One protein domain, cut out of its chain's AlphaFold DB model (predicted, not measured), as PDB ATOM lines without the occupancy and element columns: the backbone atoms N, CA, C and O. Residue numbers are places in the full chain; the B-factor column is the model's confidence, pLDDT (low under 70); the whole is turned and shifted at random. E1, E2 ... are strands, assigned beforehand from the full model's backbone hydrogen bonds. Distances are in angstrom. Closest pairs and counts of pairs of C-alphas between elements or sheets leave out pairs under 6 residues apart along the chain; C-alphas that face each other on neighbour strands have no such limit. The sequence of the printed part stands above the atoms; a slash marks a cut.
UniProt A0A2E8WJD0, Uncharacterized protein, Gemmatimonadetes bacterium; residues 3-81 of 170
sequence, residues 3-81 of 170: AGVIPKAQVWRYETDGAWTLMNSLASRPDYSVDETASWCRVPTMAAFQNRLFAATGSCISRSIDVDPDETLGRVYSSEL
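What this domain is: This is residues 3 to 81 of the 170 residues of an uncharacterized protein of Gemmatimonadetes bacterium (UniProt A0A2E8WJD0). With little regular structure, this is two small three-stranded sheets, E1-E2-E3 and E4-E5-E6, nearest each other at E1, with long loops reaching away at one end. Each is a meander, each strand the antiparallel neighbour of the one before. The printed part, 79 residues, is all strand in class, 27 residues in six named strands, and compact: radius of gyration of the C-alphas 13.1 A, spans 37 by 29 by 17 A.

How they stand to each other: E1 (3 to 5) and E2 (10 to 14) form a hairpin, N 3 to O 12 2.9 A. E2 and E3 (20 to 25) form another, N 11 to O 24 2.9 A. E4 (46 to 49) and E5 (52 to 56) form a hairpin, N 54 to O 47 2.8 A; so do E5 and E6 (76 to 79), N 53 to O 79 2.8 A. The closest C-alphas of E1 and E4, Gly 4 and Met 46, are 7.1 A apart.

Where its parts are: E1, 6.2 A long, begins at C-alpha 3 (198.118, 186.797, 129.452). E2 spans 12.9 A, E3 14.1 A, E4 9.8 A, E5 13.0 A. E6, 10.3 A, ends at C-alpha 79 (190.037, 190.572, 139.790).

The domain as a whole: The C-alphas of Asp 17 and Ile 65, 42.4 A apart, are the farthest pair. There is no cut. The links E3 to E4 and E5 to E6 are long. Residues 62 and 64 to 67 have pLDDT under 70.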
ATOM      1  N   ALA A   3     196.798 187.408 129.437       92.56
ATOM      2  CA  ALA A   3     198.118 186.797 129.452       92.56
ATOM      3  C   ALA A   3     198.882 187.216 130.706       92.56
ATOM      4  O   ALA A   3     199.049 188.406 130.973       92.56
ATOM      5  N   GLY A   4     199.349 186.226 131.458       93.12
ATOM      6  CA  GLY A   4     200.340 186.392 132.509       93.12
ATOM      7  C   GLY A   4     201.725 186.208 131.904       93.12
ATOM      8  O   GLY A   4     201.943 185.240 131.176       93.12
ATOM      9  N   VAL A   5     202.647 187.134 132.157       92.31
ATOM     10  CA  VAL A   5     203.950 187.144 131.478       92.31
ATOM     11  C   VAL A   5     205.126 187.252 132.443       92.31
ATOM     12  O   VAL A   5     205.023 187.776 133.557       92.31
ATOM     13  N   ILE A   6     206.266 186.760 131.970       93.38
ATOM     14  CA  ILE A   6     207.603 187.058 132.489       93.38
ATOM     15  C   ILE A   6     208.159 188.307 131.784       93.38
ATOM     16  O   ILE A   6     207.684 188.635 130.696       93.38
ATOM     17  N   PRO A   7     209.145 189.016 132.357       93.25
ATOM     18  CA  PRO A   7     209.834 188.739 133.621       93.25
ATOM     19  C   PRO A   7     209.297 189.515 134.830       93.25
ATOM     20  O   PRO A   7     209.874 189.451 135.909       93.25
ATOM     21  N   LYS A   8     208.213 190.278 134.664       93.50
ATOM     22  CA  LYS A   8     207.727 191.229 135.680       93.50
ATOM     23  C   LYS A   8     206.399 190.829 136.325       93.50
ATOM     24  O   LYS A   8     205.703 191.687 136.849       93.50
ATOM     25  N   ALA A   9     206.008 189.555 136.228       94.56
ATOM     26  CA  ALA A   9     204.705 189.064 136.692       94.56
ATOM     27  C   ALA A   9     203.527 189.978 136.282       94.56
ATOM     28  O   ALA A   9     202.645 190.304 137.082       94.56
ATOM     29  N   GLN A  10     203.545 190.431 135.030       95.81
ATOM     30  CA  GLN A  10     202.527 191.333 134.508       95.81
ATOM     31  C   GLN A  10     201.333 190.548 133.982       95.81
ATOM     32  O   GLN A  10     201.487 189.456 133.432       95.81
ATOM     33  N   VAL A  11     200.150 191.140 134.110       95.88
ATOM     34  CA  VAL A  11     198.921 190.655 133.485       95.88
ATOM     35  C   VAL A  11     198.495 191.647 132.417       95.88
ATOM     36  O   VAL A  11     198.308 192.832 132.692       95.88
ATOM     37  N   TRP A  12     198.313 191.145 131.204       95.00
ATOM     38  CA  TRP A  12     197.910 191.914 130.036       95.00
ATOM     39  C   TRP A  12     196.555 191.436 129.521       95.00
ATOM     40  O   TRP A  12     196.244 190.242 129.567       95.00
ATOM     41  N   ARG A  13     195.751 192.366 129.006       92.81
ATOM     42  CA  ARG A  13     194.506 192.081 128.293       92.81
ATOM     43  C   ARG A  13     194.710 192.342 126.809       92.81
ATOM     44  O   ARG A  13     195.135 193.429 126.434       92.81
ATOM     45  N   TYR A  14     194.391 191.353 125.984       90.31
ATOM     46  CA  TYR A  14     194.313 191.535 124.538       90.31
ATOM     47  C   TYR A  14     193.067 192.346 124.188       90.31
ATOM     48  O   TYR A  14     191.976 191.993 124.648       90.31
ATOM     49  N   GLU A  15     193.245 193.369 123.360       87.94
ATOM     50  CA  GLU A  15     192.170 194.198 122.821       87.94
ATOM     51  C   GLU A  15     191.795 193.703 121.410       87.94
ATOM     52  O   GLU A  15     191.150 192.664 121.268       87.94
ATOM     53  N   THR A  16     192.226 194.407 120.362       85.69
ATOM     54  CA  THR A  16     192.044 194.050 118.947       85.69
ATOM     55  C   THR A  16     193.327 194.330 118.169       85.69
ATOM     56  O   THR A  16     194.163 195.109 118.623       85.69
ATOM     57  N   ASP A  17     193.483 193.696 117.007       88.50
ATOM     58  CA  ASP A  17     194.539 193.997 116.030       88.50
ATOM     59  C   ASP A  17     195.964 193.991 116.608       88.50
ATOM     60  O   ASP A  17     196.801 194.830 116.286       88.50
ATOM     61  N   GLY A  18     196.248 193.041 117.505       87.62
ATOM     62  CA  GLY A  18     197.565 192.933 118.140       87.62
ATOM     63  C   GLY A  18     197.799 193.897 119.307       87.62
ATOM     64  O   GLY A  18     198.865 193.833 119.914       87.62
ATOM     65  N   ALA A  19     196.837 194.759 119.653       93.50
ATOM     66  CA  ALA A  19     196.957 195.679 120.778       93.50
ATOM     67  C   ALA A  19     196.714 194.983 122.127       93.50
ATOM     68  O   ALA A  19     195.812 194.153 122.278       93.50
ATOM     69  N   TRP A  20     197.508 195.370 123.128       95.06
ATOM     70  CA  TRP A  20     197.426 194.859 124.494       95.06
ATOM     71  C   TRP A  20     197.444 196.002 125.506       95.06
ATOM     72  O   TRP A  20     198.236 196.937 125.388       95.06
ATOM     73  N   THR A  21     196.626 195.876 126.546       95.06
ATOM     74  CA  THR A  21     196.594 196.792 127.687       95.06
ATOM     75  C   THR A  21     197.235 196.125 128.898       95.06
ATOM     76  O   THR A  21     196.841 195.017 129.279       95.06
ATOM     77  N   LEU A  22     198.206 196.793 129.528       95.69
ATOM     78  CA  LEU A  22     198.751 196.355 130.812       95.69
ATOM     79  C   LEU A  22     197.690 196.566 131.893       95.69
ATOM     80  O   LEU A  22     197.281 197.694 132.151       95.69
ATOM     81  N   MET A  23     197.263 195.480 132.532       93.56
ATOM     82  CA  MET A  23     196.262 195.529 133.596       93.56
ATOM     83  C   MET A  23     196.919 195.776 134.949       93.56
ATOM     84  O   MET A  23     196.449 196.608 135.720       93.56
ATOM     85  N   ASN A  24     197.979 195.021 135.257       93.12
ATOM     86  CA  ASN A  24     198.713 195.160 136.510       93.12
ATOM     87  C   ASN A  24     200.087 194.469 136.455       93.12
ATOM     88  O   ASN A  24     200.299 193.562 135.649       93.12
ATOM     89  N   SER A  25     200.985 194.855 137.362       94.19
ATOM     90  CA  SER A  25     202.197 194.111 137.723       94.19
ATOM     91  C   SER A  25     201.970 193.515 139.110       94.19
ATOM     92  O   SER A  25     201.836 194.258 140.077       94.19
ATOM     93  N   LEU A  26     201.843 192.191 139.208       94.25
ATOM     94  CA  LEU A  26     201.396 191.536 140.447       94.25
ATOM     95  C   LEU A  26     202.529 191.246 141.431       94.25
ATOM     96  O   LEU A  26     202.274 191.038 142.613       94.25
ATOM     97  N   ALA A  27     203.759 191.208 140.935       91.69
ATOM     98  CA  ALA A  27     204.962 191.049 141.729       91.69
ATOM     99  C   ALA A  27     206.104 191.835 141.086       91.69
ATOM    100  O   ALA A  27     206.132 192.045 139.870       91.69
ATOM    101  N   SER A  28     207.057 192.233 141.909       86.38
ATOM    102  CA  SER A  28     208.303 192.869 141.498       86.38
ATOM    103  C   SER A  28     209.397 192.449 142.463       86.38
ATOM    104  O   SER A  28     209.096 192.023 143.569       86.38
ATOM    105  N   ARG A  29     210.654 192.577 142.041       84.25
ATOM    106  CA  ARG A  29     211.787 192.515 142.958       84.25
ATOM    107  C   ARG A  29     212.644 193.768 142.801       84.25
ATOM    108  O   ARG A  29     212.820 194.220 141.663       84.25
ATOM    109  N   PRO A  30     213.215 194.307 143.889       86.62
ATOM    110  CA  PRO A  30     214.113 195.457 143.816       86.62
ATOM    111  C   PRO A  30     215.406 195.170 143.041       86.62
ATOM    112  O   PRO A  30     215.983 196.082 142.458       86.62
ATOM    113  N   ASP A  31     215.846 193.907 143.010       87.44
ATOM    114  CA  ASP A  31     217.047 193.433 142.312       87.44
ATOM    115  C   ASP A  31     216.788 193.014 140.853       87.44
ATOM    116  O   ASP A  31     217.623 192.347 140.246       87.44
ATOM    117  N   TYR A  32     215.643 193.394 140.269       90.12
ATOM    118  CA  TYR A  32     215.307 193.049 138.887       90.12
ATOM    119  C   TYR A  32     216.414 193.447 137.895       90.12
ATOM    120  O   TYR A  32     216.768 194.620 137.755       90.12
ATOM    121  N   SER A  33     216.853 192.467 137.110       91.88
ATOM    122  CA  SER A  33     217.762 192.607 135.981       91.88
ATOM    123  C   SER A  33     217.248 191.798 134.790       91.88
ATOM    124  O   SER A  33     216.836 190.641 134.906       91.88
ATOM    125  N   VAL A  34     217.279 192.408 133.603       92.50
ATOM    126  CA  VAL A  34     216.858 191.734 132.367       92.50
ATOM    127  C   VAL A  34     217.789 190.575 132.007       92.50
ATOM    128  O   VAL A  34     217.326 189.587 131.452       92.50
ATOM    129  N   ASP A  35     219.064 190.654 132.386       94.25
ATOM    130  CA  ASP A  35     220.070 189.646 132.047       94.25
ATOM    131  C   ASP A  35     220.157 188.518 133.090       94.25
ATOM    132  O   ASP A  35     220.858 187.529 132.886       94.25
ATOM    133  N   GLU A  36     219.429 188.636 134.206       90.31
ATOM    134  CA  GLU A  36     219.521 187.710 135.333       90.31
ATOM    135  C   GLU A  36     218.160 187.087 135.654       90.31
ATOM    136  O   GLU A  36     217.345 187.639 136.393       90.31
ATOM    137  N   THR A  37     217.911 185.886 135.127       89.50
ATOM    138  CA  THR A  37     216.619 185.187 135.258       89.50
ATOM    139  C   THR A  37     216.204 184.910 136.704       89.50
ATOM    140  O   THR A  37     215.018 184.738 136.980       89.50
ATOM    141  N   ALA A  38     217.160 184.860 137.636       87.12
ATOM    142  CA  ALA A  38     216.882 184.700 139.063       87.12
ATOM    143  C   ALA A  38     216.124 185.896 139.665       87.12
ATOM    144  O   ALA A  38     215.351 185.717 140.604       87.12
ATOM    145  N   SER A  39     216.281 187.084 139.080       87.62
ATOM    146  CA  SER A  39     215.584 188.305 139.491       87.62
ATOM    147  C   SER A  39     214.166 188.429 138.901       87.62
ATOM    148  O   SER A  39     213.436 189.377 139.195       87.62
ATOM    149  N   TRP A  40     213.753 187.486 138.042       91.31
ATOM    150  CA  TRP A  40     212.473 187.539 137.336       91.31
ATOM    151  C   TRP A  40     211.316 186.982 138.172       91.31
ATOM    152  O   TRP A  40     211.405 185.919 138.796       91.31
ATOM    153  N   CYS A  41     210.161 187.628 138.039       91.88
ATOM    154  CA  CYS A  41     208.877 187.172 138.557       91.88
ATOM    155  C   CYS A  41     207.958 186.719 137.414       91.88
ATOM    156  O   CYS A  41     208.002 187.223 136.288       91.88
ATOM    157  N   ARG A  42     207.066 185.775 137.710       92.75
ATOM    158  CA  ARG A  42     206.118 185.224 136.739       92.75
ATOM    159  C   ARG A  42     204.705 185.135 137.293       92.75
ATOM    160  O   ARG A  42     204.504 185.041 138.501       92.75
ATOM    161  N   VAL A  43     203.748 185.082 136.371       95.88
ATOM    162  CA  VAL A  43     202.378 184.625 136.624       95.88
ATOM    163  C   VAL A  43     202.257 183.222 136.022       95.88
ATOM    164  O   VAL A  43     201.985 183.101 134.830       95.88
ATOM    165  N   PRO A  44     202.556 182.147 136.779       90.88
ATOM    166  CA  PRO A  44     202.660 180.804 136.213       90.88
ATOM    167  C   PRO A  44     201.297 180.154 135.966       90.88
ATOM    168  O   PRO A  44     201.211 179.177 135.230       90.88
ATOM    169  N   THR A  45     200.240 180.660 136.601       91.31
ATOM    170  CA  THR A  45     198.886 180.137 136.453       91.31
ATOM    171  C   THR A  45     197.872 181.265 136.480       91.31
ATOM    172  O   THR A  45     198.011 182.236 137.234       91.31
ATOM    173  N   MET A  46     196.850 181.111 135.643       92.88
ATOM    174  CA  MET A  46     195.671 181.955 135.613       92.88
ATOM    175  C   MET A  46     194.440 181.083 135.418       92.88
ATOM    176  O   MET A  46     194.460 180.148 134.621       92.88
ATOM    177  N   ALA A  47     193.363 181.408 136.124       91.25
ATOM    178  CA  ALA A  47     192.103 180.686 136.022       91.25
ATOM    179  C   ALA A  47     190.924 181.653 136.103       91.25
ATOM    180  O   ALA A  47     190.946 182.605 136.882       91.25
ATOM    181  N   ALA A  48     189.885 181.399 135.312       87.12
ATOM    182  CA  ALA A  48     188.591 182.035 135.503       87.12
ATOM    183  C   ALA A  48     187.740 181.138 136.409       87.12
ATOM    184  O   ALA A  48     187.537 179.968 136.096       87.12
ATOM    185  N   PHE A  49     187.260 181.673 137.526       86.75
ATOM    186  CA  PHE A  49     186.400 180.950 138.460       86.75
ATOM    187  C   PHE A  49     185.462 181.931 139.157       86.75
ATOM    188  O   PHE A  49     185.885 183.038 139.490       86.75
ATOM    189  N   GLN A  50     184.192 181.564 139.356       84.62
ATOM    190  CA  GLN A  50     183.203 182.396 140.058       84.62
ATOM    191  C   GLN A  50     183.201 183.868 139.606       84.62
ATOM    192  O   GLN A  50     183.233 184.787 140.421       84.62
ATOM    193  N   ASN A  51     183.186 184.098 138.288       82.56
ATOM    194  CA  ASN A  51     183.197 185.430 137.658       82.56
ATOM    195  C   ASN A  51     184.460 186.274 137.911       82.56
ATOM    196  O   ASN A  51     184.452 187.486 137.698       82.56
ATOM    197  N   ARG A  52     185.560 185.656 138.346       88.12
ATOM    198  CA  ARG A  52     186.815 186.350 138.646       88.12
ATOM    199  C   ARG A  52     187.978 185.706 137.913       88.12
ATOM    200  O   ARG A  52     188.018 184.495 137.708       88.12
ATOM    201  N   LEU A  53     188.936 186.539 137.533       90.56
ATOM    202  CA  LEU A  53     190.233 186.114 137.040       90.56
ATOM    203  C   LEU A  53     191.180 185.985 138.228       90.56
ATOM    204  O   LEU A  53     191.483 186.981 138.885       90.56
ATOM    205  N   PHE A  54     191.642 184.770 138.488       94.31
ATOM    206  CA  PHE A  54     192.674 184.466 139.465       94.31
ATOM    207  C   PHE A  54     194.033 184.407 138.781       94.31
ATOM    208  O   PHE A  54     194.154 183.844 137.694       94.31
ATOM    209  N   ALA A  55     195.050 184.968 139.426       96.00
ATOM    210  CA  ALA A  55     196.433 184.931 138.974       96.00
ATOM    211  C   ALA A  55     197.344 184.720 140.183       96.00
ATOM    212  O   ALA A  55     197.259 185.467 141.160       96.00
ATOM    213  N   ALA A  56     198.200 183.701 140.129       94.50
ATOM    214  CA  ALA A  56     199.204 183.483 141.166       94.50
ATOM    215  C   ALA A  56     200.529 184.136 140.772       94.50
ATOM    216  O   ALA A  56     200.834 184.244 139.587       94.50
ATOM    217  N   THR A  57     201.335 184.534 141.749       93.00
ATOM    218  CA  THR A  57     202.702 185.018 141.533       93.00
ATOM    219  C   THR A  57     203.709 183.947 141.924       93.00
ATOM    220  O   THR A  57     203.540 183.224 142.906       93.00
ATOM    221  N   GLY A  58     204.786 183.832 141.153       89.81
ATOM    222  CA  GLY A  58     205.870 182.901 141.440       89.81
ATOM    223  C   GLY A  58     207.220 183.441 141.000       89.81
ATOM    224  O   GLY A  58     207.304 184.301 140.123       89.81
ATOM    225  N   SER A  59     208.280 182.919 141.606       88.12
ATOM    226  CA  SER A  59     209.651 183.129 141.150       88.12
ATOM    227  C   SER A  59     209.923 182.336 139.870       88.12
ATOM    228  O   SER A  59     209.231 181.357 139.554       88.12
ATOM    229  N   CYS A  60     210.987 182.711 139.160       87.38
ATOM    230  CA  CYS A  60     211.595 181.883 138.112       87.38
ATOM    231  C   CYS A  60     212.696 180.941 138.645       87.38
ATOM    232  O   CYS A  60     213.484 180.413 137.865       87.38
ATOM    233  N   ILE A  61     212.736 180.698 139.962       82.38
ATOM    234  CA  ILE A  61     213.708 179.830 140.648       82.38
ATOM    235  C   ILE A  61     213.008 178.888 141.634       82.38
ATOM    236  O   ILE A  61     211.969 179.226 142.196       82.38
ATOM    237  N   SER A  62     213.562 177.690 141.837       68.69
ATOM    238  CA  SER A  62     212.889 176.607 142.576       68.69
ATOM    239  C   SER A  62     213.052 176.641 144.098       68.69
ATOM    240  O   SER A  62     212.364 175.885 144.779       68.69
ATOM    241  N   ARG A  63     213.967 177.444 144.653       72.56
ATOM    242  CA  ARG A  63     214.261 177.411 146.093       72.56
ATOM    243  C   ARG A  63     213.428 178.435 146.852       72.56
ATOM    244  O   ARG A  63     213.408 179.609 146.507       72.56
ATOM    245  N   SER A  64     212.810 177.992 147.941       68.44
ATOM    246  CA  SER A  64     212.044 178.856 148.843       68.44
ATOM    247  C   SER A  64     212.915 179.805 149.668       68.44
ATOM    248  O   SER A  64     212.368 180.721 150.260       68.44
ATOM    249  N   ILE A  65     214.232 179.575 149.750       68.00
ATOM    250  CA  ILE A  65     215.168 180.417 150.521       68.00
ATOM    251  C   ILE A  65     215.547 181.711 149.797       68.00
ATOM    252  O   ILE A  65     215.970 182.663 150.443       68.00
ATOM    253  N   ASP A  66     215.338 181.771 148.483       68.62
ATOM    254  CA  ASP A  66     215.573 182.961 147.667       68.62
ATOM    255  C   ASP A  66     214.320 183.860 147.698       68.62
ATOM    256  O   ASP A  66     213.773 184.270 146.668       68.62
ATOM    257  N   VAL A  67     213.827 184.074 148.925       67.62
ATOM    258  CA  VAL A  67     212.563 184.734 149.262       67.62
ATOM    259  C   VAL A  67     212.503 186.108 148.609       67.62
ATOM    260  O   VAL A  67     213.491 186.839 148.546       67.62
ATOM    261  N   ASP A  68     211.318 186.450 148.118       72.44
ATOM    262  CA  ASP A  68     211.024 187.798 147.660       72.44
ATOM    263  C   ASP A  68     211.077 188.789 148.831       72.44
ATOM    264  O   ASP A  68     210.279 188.638 149.761       72.44
ATOM    265  N   PRO A  69     211.967 189.796 148.799       73.06
ATOM    266  CA  PRO A  69     212.026 190.802 149.853       73.06
ATOM    267  C   PRO A  69     210.738 191.637 149.955       73.06
ATOM    268  O   PRO A  69     210.448 192.137 151.039       73.06
ATOM    269  N   ASP A  70     209.950 191.744 148.879       77.00
ATOM    270  CA  ASP A  70     208.707 192.529 148.852       77.00
ATOM    271  C   ASP A  70     207.464 191.689 149.229       77.00
ATOM    272  O   ASP A  70     206.332 192.177 149.199       77.00
ATOM    273  N   GLU A  71     207.652 190.410 149.582       83.56
ATOM    274  CA  GLU A  71     206.603 189.438 149.924       83.56
ATOM    275  C   GLU A  71     205.472 189.290 148.882       83.56
ATOM    276  O   GLU A  71     204.362 188.853 149.209       83.56
ATOM    277  N   THR A  72     205.716 189.647 147.623       86.00
ATOM    278  CA  THR A  72     204.741 189.592 146.526       86.00
ATOM    279  C   THR A  72     204.676 188.229 145.843       86.00
ATOM    280  O   THR A  72     203.676 187.925 145.190       86.00
ATOM    281  N   LEU A  73     205.691 187.372 145.999       87.62
ATOM    282  CA  LEU A  73     205.691 185.993 145.496       87.62
ATOM    283  C   LEU A  73     204.828 185.032 146.331       87.62
ATOM    284  O   LEU A  73     204.660 185.196 147.536       87.62
ATOM    285  N   GLY A  74     204.281 183.995 145.681       86.44
ATOM    286  CA  GLY A  74     203.417 183.002 146.331       86.44
ATOM    287  C   GLY A  74     202.025 183.532 146.687       86.44
ATOM    288  O   GLY A  74     201.289 182.895 147.440       86.44
ATOM    289  N   ARG A  75     201.649 184.699 146.156       91.12
ATOM    290  CA  ARG A  75     200.346 185.327 146.371       91.12
ATOM    291  C   ARG A  75     199.369 184.892 145.287       91.12
ATOM    292  O   ARG A  75     199.758 184.591 144.161       91.12
ATOM    293  N   VAL A  76     198.081 184.903 145.621       94.69
ATOM    294  CA  VAL A  76     196.988 184.721 144.659       94.69
ATOM    295  C   VAL A  76     196.157 185.993 144.636       94.69
ATOM    296  O   VAL A  76     195.552 186.376 145.635       94.69
ATOM    297  N   TYR A  77     196.115 186.633 143.475       94.75
ATOM    298  CA  TYR A  77     195.289 187.800 143.213       94.75
ATOM    299  C   TYR A  77     194.021 187.381 142.493       94.75
ATOM    300  O   TYR A  77     193.995 186.396 141.759       94.75
ATOM    301  N   SER A  78     192.962 188.154 142.697       93.25
ATOM    302  CA  SER A  78     191.690 187.945 142.021       93.25
ATOM    303  C   SER A  78     191.087 189.279 141.606       93.25
ATOM    304  O   SER A  78     191.024 190.215 142.402       93.25
ATOM    305  N   SER A  79     190.638 189.367 140.359       88.75
ATOM    306  CA  SER A  79     190.037 190.572 139.790       88.75
ATOM    307  C   SER A  79     188.724 190.232 139.095       88.75
ATOM    308  O   SER A  79     188.613 189.202 138.434       88.75
ATOM    309  N   GLU A  80     187.726 191.091 139.265       86.19
ATOM    310  CA  GLU A  80     186.477 191.042 138.508       86.19
ATOM    311  C   GLU A  80     186.567 192.075 137.382       86.19
ATOM    312  O   GLU A  80     186.830 193.254 137.628       86.19
ATOM    313  N   LEU A  81     186.394 191.625 136.140       78.50
ATOM    314  CA  LEU A  81     186.583 192.439 134.941       78.50
ATOM    315  C   LEU A  81     185.262 192.517 134.183       78.50
ATOM    316  O   LEU A  81     185.021 191.782 133.227       78.50
TER     317      LEU A  81